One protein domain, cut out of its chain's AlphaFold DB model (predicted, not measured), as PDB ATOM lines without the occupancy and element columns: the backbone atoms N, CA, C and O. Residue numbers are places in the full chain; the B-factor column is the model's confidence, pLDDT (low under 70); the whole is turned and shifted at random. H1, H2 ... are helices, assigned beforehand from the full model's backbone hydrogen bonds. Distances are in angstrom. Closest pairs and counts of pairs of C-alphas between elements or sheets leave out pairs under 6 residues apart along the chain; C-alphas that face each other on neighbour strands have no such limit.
ATOM      1  N   ASP A  16      -7.353  46.921  47.261       76.44
ATOM      2  CA  ASP A  16      -7.181  47.419  45.893       76.44
ATOM      3  C   ASP A  16      -7.506  48.921  45.810       76.44
ATOM      4  O   ASP A  16      -6.742  49.685  45.222       76.44
ATOM      5  N   TYR A  17      -8.541  49.381  46.514       81.31
ATOM      6  CA  TYR A  17      -8.873  50.793  46.673       81.31
ATOM      7  C   TYR A  17      -7.736  51.581  47.332       81.31
ATOM      8  O   TYR A  17      -7.415  52.690  46.904       81.31
ATOM      9  N   LEU A  18      -7.100  51.020  48.367       78.69
ATOM     10  CA  LEU A  18      -5.965  51.664  49.036       78.69
ATOM     11  C   LEU A  18      -4.734  51.762  48.126       78.69
ATOM     12  O   LEU A  18      -4.014  52.759  48.197       78.69
ATOM     13  N   ILE A  19      -4.516  50.778  47.250       74.31
ATOM     14  CA  ILE A  19      -3.448  50.808  46.242       74.31
ATOM     15  C   ILE A  19      -3.722  51.893  45.194       74.31
ATOM     16  O   ILE A  19      -2.845  52.721  44.937       74.31
ATOM     17  N   ASP A  20      -4.934  51.943  44.641       82.06
ATOM     18  CA  ASP A  20      -5.325  52.954  43.651       82.06
ATOM     19  C   ASP A  20      -5.238  54.372  44.237       82.06
ATOM     20  O   ASP A  20      -4.733  55.307  43.603       82.06
ATOM     21  N   LEU A  21      -5.672  54.534  45.490       82.12
ATOM     22  CA  LEU A  21      -5.566  55.788  46.225       82.12
ATOM     23  C   LEU A  21      -4.104  56.179  46.468       82.12
ATOM     24  O   LEU A  21      -3.753  57.343  46.273       82.12
ATOM     25  N   ALA A  22      -3.245  55.234  46.863       80.56
ATOM     26  CA  ALA A  22      -1.822  55.488  47.072       80.56
ATOM     27  C   ALA A  22      -1.138  55.977  45.788       80.56
ATOM     28  O   ALA A  22      -0.393  56.955  45.830       80.56
ATOM     29  N   GLN A  23      -1.428  55.346  44.645       79.19
ATOM     30  CA  GLN A  23      -0.883  55.747  43.343       79.19
ATOM     31  C   GLN A  23      -1.326  57.157  42.948       79.19
ATOM     32  O   GLN A  23      -0.506  57.976  42.530       79.19
ATOM     33  N   LYS A  24      -2.611  57.474  43.134       84.38
ATOM     34  CA  LYS A  24      -3.157  58.800  42.828       84.38
ATOM     35  C   LYS A  24      -2.613  59.893  43.751       84.38
ATOM     36  O   LYS A  24      -2.355  61.005  43.311       84.38
ATOM     37  N   LEU A  25      -2.405  59.590  45.029       82.88
ATOM     38  CA  LEU A  25      -1.787  60.526  45.968       82.88
ATOM     39  C   LEU A  25      -0.306  60.755  45.640       82.88
ATOM     40  O   LEU A  25       0.174  61.885  45.727       82.88
ATOM     41  N   SER A  26       0.389  59.708  45.190       80.31
ATOM     42  CA  SER A  26       1.779  59.788  44.737       80.31
ATOM     43  C   SER A  26       1.948  60.728  43.542       80.31
ATOM     44  O   SER A  26       2.934  61.467  43.517       80.31
ATOM     45  N   SER A  27       1.017  60.740  42.578       80.38
ATOM     46  CA  SER A  27       1.098  61.670  41.439       80.38
ATOM     47  C   SER A  27       0.976  63.134  41.860       80.38
ATOM     48  O   SER A  27       1.514  64.011  41.186       80.38
ATOM     49  N   ASP A  28       0.341  63.382  43.005       85.12
ATOM     50  CA  ASP A  28       0.114  64.714  43.563       85.12
ATOM     51  C   ASP A  28       1.139  65.078  44.661       85.12
ATOM     52  O   ASP A  28       1.020  66.116  45.313       85.12
ATOM     53  N   GLY A  29       2.172  64.248  44.867       82.94
ATOM     54  CA  GLY A  29       3.264  64.498  45.818       82.94
ATOM     55  C   GLY A  29       2.962  64.118  47.273       82.94
ATOM     56  O   GLY A  29       3.724  64.483  48.169       82.94
ATOM     57  N   PHE A  30       1.879  63.383  47.524       80.38
ATOM     58  CA  PHE A  30       1.506  62.890  48.848       80.38
ATOM     59  C   PHE A  30       1.928  61.428  49.038       80.38
ATOM     60  O   PHE A  30       1.839  60.611  48.124       80.38
ATOM     61  N   SER A  31       2.347  61.072  50.255       72.00
ATOM     62  CA  SER A  31       2.642  59.687  50.636       72.00
ATOM     63  C   SER A  31       1.536  59.132  51.531       72.00
ATOM     64  O   SER A  31       1.318  59.645  52.631       72.00
ATOM     65  N   LEU A  32       0.864  58.067  51.089       73.00
ATOM     66  CA  LEU A  32      -0.065  57.320  51.930       73.00
ATOM     67  C   LEU A  32       0.716  56.292  52.758       73.00
ATOM     68  O   LEU A  32       1.265  55.342  52.209       73.00
ATOM     69  N   SER A  33       0.755  56.474  54.075       63.75
ATOM     70  CA  SER A  33       1.246  55.461  55.011       63.75
ATOM     71  C   SER A  33       0.054  54.759  55.656       63.75
ATOM     72  O   SER A  33      -0.649  55.367  56.464       63.75
ATOM     73  N   TYR A  34      -0.175  53.496  55.312       66.25
ATOM     74  CA  TYR A  34      -1.126  52.628  56.003       66.25
ATOM     75  C   TYR A  34      -0.345  51.550  56.768       66.25
ATOM     76  O   TYR A  34       0.691  51.072  56.310       66.25
ATOM     77  N   THR A  35      -0.819  51.175  57.954       57.59
ATOM     78  CA  THR A  35      -0.148  50.195  58.829       57.59
ATOM     79  C   THR A  35      -0.771  48.808  58.692       57.59
ATOM     80  O   THR A  35      -0.891  48.076  59.673       57.59
ATOM     81  N   ASP A  36      -1.198  48.457  57.483       61.59
ATOM     82  CA  ASP A  36      -1.666  47.111  57.185       61.59
ATOM     83  C   ASP A  36      -0.533  46.320  56.532       61.59
ATOM     84  O   ASP A  36      -0.126  46.577  55.395       61.59
ATOM     85  N   LYS A  37       0.018  45.378  57.301       58.78
ATOM     86  CA  LYS A  37       1.122  44.515  56.870       58.78
ATOM     87  C   LYS A  37       0.750  43.701  55.632       58.78
ATOM     88  O   LYS A  37       1.641  43.377  54.850       58.78
ATOM     89  N   GLU A  38      -0.532  43.392  55.445       60.19
ATOM     90  CA  GLU A  38      -1.000  42.605  54.308       60.19
ATOM     91  C   GLU A  38      -0.885  43.393  53.004       60.19
ATOM     92  O   GLU A  38      -0.412  42.861  52.005       60.19
ATOM     93  N   ILE A  39      -1.220  44.683  53.006       62.34
ATOM     94  CA  ILE A  39      -1.217  45.496  51.784       62.34
ATOM     95  C   ILE A  39       0.221  45.860  51.360       62.34
ATOM     96  O   ILE A  39       0.529  45.847  50.164       62.34
ATOM     97  N   LEU A  40       1.134  46.097  52.315       63.28
ATOM     98  CA  LEU A  40       2.557  46.312  52.008       63.28
ATOM     99  C   LEU A  40       3.153  45.063  51.346       63.28
ATOM    100  O   LEU A  40       3.747  45.150  50.272       63.28
ATOM    101  N   LEU A  41       2.900  43.896  51.945       68.12
ATOM    102  CA  LEU A  41       3.328  42.608  51.411       68.12
ATOM    103  C   LEU A  41       2.721  42.347  50.025       68.12
ATOM    104  O   LEU A  41       3.423  41.932  49.108       68.12
ATOM    105  N   MET A  42       1.432  42.640  49.834       69.94
ATOM    106  CA  MET A  42       0.761  42.499  48.540       69.94
ATOM    107  C   MET A  42       1.348  43.422  47.471       69.94
ATOM    108  O   MET A  42       1.416  43.029  46.308       69.94
ATOM    109  N   THR A  43       1.789  44.624  47.839       68.44
ATOM    110  CA  THR A  43       2.425  45.570  46.911       68.44
ATOM    111  C   THR A  43       3.793  45.055  46.462       68.44
ATOM    112  O   THR A  43       4.067  45.020  45.263       68.44
ATOM    113  N   GLU A  44       4.614  44.567  47.396       73.38
ATOM    114  CA  GLU A  44       5.911  43.951  47.088       73.38
ATOM    115  C   GLU A  44       5.748  42.688  46.230       73.38
ATOM    116  O   GLU A  44       6.435  42.525  45.221       73.38
ATOM    117  N   ILE A  45       4.780  41.825  46.562       78.44
ATOM    118  CA  ILE A  45       4.456  40.625  45.778       78.44
ATOM    119  C   ILE A  45       3.982  41.001  44.370       78.44
ATOM    120  O   ILE A  45       4.473  40.428  43.397       78.44
ATOM    121  N   LYS A  46       3.060  41.969  44.233       78.94
ATOM    122  CA  LYS A  46       2.586  42.460  42.925       78.94
ATOM    123  C   LYS A  46       3.760  42.976  42.088       78.94
ATOM    124  O   LYS A  46       3.841  42.656  40.904       78.94
ATOM    125  N   GLN A  47       4.691  43.711  42.688       77.62
ATOM    126  CA  GLN A  47       5.853  44.237  41.977       77.62
ATOM    127  C   GLN A  47       6.814  43.132  41.521       77.62
ATOM    128  O   GLN A  47       7.213  43.110  40.358       77.62
ATOM    129  N   VAL A  48       7.106  42.152  42.381       79.94
ATOM    130  CA  VAL A  48       7.906  40.975  42.008       79.94
ATOM    131  C   VAL A  48       7.238  40.185  40.878       79.94
ATOM    132  O   VAL A  48       7.917  39.792  39.930       79.94
ATOM    133  N   LEU A  49       5.914  39.996  40.928       80.94
ATOM    134  CA  LEU A  49       5.154  39.337  39.861       80.94
ATOM    135  C   LEU A  49       5.247  40.086  38.526       80.94
ATOM    136  O   LEU A  49       5.393  39.442  37.489       80.94
ATOM    137  N   LEU A  50       5.169  41.419  38.542       79.44
ATOM    138  CA  LEU A  50       5.257  42.250  37.337       79.44
ATOM    139  C   LEU A  50       6.665  42.247  36.729       79.44
ATOM    140  O   LEU A  50       6.804  42.157  35.513       79.44
ATOM    141  N   GLU A  51       7.703  42.339  37.560       79.69
ATOM    142  CA  GLU A  51       9.091  42.467  37.101       79.69
ATOM    143  C   GLU A  51       9.722  41.125  36.717       79.69
ATOM    144  O   GLU A  51      10.521  41.053  35.784       79.69
ATOM    145  N   LYS A  52       9.399  40.063  37.461       80.56
ATOM    146  CA  LYS A  52      10.115  38.779  37.408       80.56
ATOM    147  C   LYS A  52       9.204  37.585  37.098       80.56
ATOM    148  O   LYS A  52       9.700  36.478  36.888       80.56
ATOM    149  N   GLY A  53       7.891  37.807  37.004       80.94
ATOM    150  CA  GLY A  53       6.896  36.779  36.702       80.94
ATOM    151  C   GLY A  53       6.590  35.850  37.881       80.94
ATOM    152  O   GLY A  53       7.305  35.800  38.877       80.94
ATOM    153  N   ALA A  54       5.528  35.049  37.755       78.00
ATOM    154  CA  ALA A  54       5.133  34.088  38.795       78.00
ATOM    155  C   ALA A  54       6.235  33.066  39.115       78.00
ATOM    156  O   ALA A  54       6.374  32.644  40.265       78.00
ATOM    157  N   THR A  55       7.060  32.713  38.124       73.62
ATOM    158  CA  THR A  55       8.177  31.786  38.308       73.62
ATOM    159  C   THR A  55       9.141  32.259  39.387       73.62
ATOM    160  O   THR A  55       9.580  31.419  40.153       73.62
ATOM    161  N   SER A  56       9.415  33.560  39.540       74.94
ATOM    162  CA  SER A  56      10.368  34.041  40.553       74.94
ATOM    163  C   SER A  56       9.880  33.908  41.990       74.94
ATOM    164  O   SER A  56      10.681  34.041  42.908       74.94
ATOM    165  N   ILE A  57       8.574  33.741  42.196       72.19
ATOM    166  CA  ILE A  57       7.976  33.468  43.508       72.19
ATOM    167  C   ILE A  57       7.876  31.957  43.702       72.19
ATOM    168  O   ILE A  57       8.222  31.439  44.755       72.19
ATOM    169  N   LEU A  58       7.463  31.230  42.664       68.56
ATOM    170  CA  LEU A  58       7.321  29.774  42.710       68.56
ATOM    171  C   LEU A  58       8.667  29.035  42.742       68.56
ATOM    172  O   LEU A  58       8.722  27.897  43.204       68.56
ATOM    173  N   SER A  59       9.741  29.667  42.263       62.16
ATOM    174  CA  SER A  59      11.115  29.176  42.361       62.16
ATOM    175  C   SER A  59      11.790  29.563  43.674       62.16
ATOM    176  O   SER A  59      12.900  29.102  43.924       62.16
ATOM    177  N   GLN A  60      11.175  30.422  44.499       58.53
ATOM    178  CA  GLN A  60      11.698  30.686  45.835       58.53
ATOM    179  C   GLN A  60      11.440  29.465  46.704       58.53
ATOM    180  O   GLN A  60      10.303  29.050  46.933       58.53
TER     181      GLN A  60
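Overview. This is residues 16 to 60 of the 213 residues of an uncharacterized protein of Methylophaga thiooxydans DMS010 (UniProt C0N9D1). One longer helix, H2, makes the middle of a loose, elongated model; H1 stands off to one side of it, at a wide angle, and the short H3 sits at the corner where the chain turns beyond the last residues of H2. The link of residues 28 to 36 runs from the last residue of H1 to the first of H2. The printed part has 45 residues with three named helices, H1, H2 and H3 along the chain, and no named strand; the class is all helix. The whole is loose, with a radius of gyration of the C-alphas of 12.4 A and spans of 36 by 20 by 14 A.

Along the chain. H2 is residues 37 to 52, 22.2 A from first to last C-alpha, from C-alpha 37 at (1.122, 44.515, 56.870) to C-alpha 52 at (10.115, 38.779, 37.408). H1 is residues 16 to 27, 17.1 A long, and begins at C-alpha 16 at (-7.181, 47.419, 45.893). H3 is residues 55 to 58, 4.9 A long, and ends at C-alpha 58 at (7.321, 29.774, 42.710).

Arrangement. H2 and H3 touch only at the corner by their tight link, H2 with residues 48 to 49 alone; their closest C-alphas, of Leu 49 and Ile 57, are 7.5 A apart. H1 and H2 are close but not clearly touching, with the C-alphas of Ile 19 and Thr 43 closest at 7.9 A. Their lines are about perpendicular, at 73 degrees. H1 and H3 are apart. In H1 and H2 every O i to N i+4 pair is within hydrogen-bond range; H3 is too short for such a pair, and its one O i to N i+3 pair is within range.

Size, cuts and confidence. The C-alphas farthest apart, of Asp 28 and Ser 59, are 37.2 A from each other. The printed part has no cut. The link from H1 to H2, 9 residues, is short. The mean pLDDT of the printed part is 74.1, and it is under 70 at residues 33 to 43 and 58 to 60.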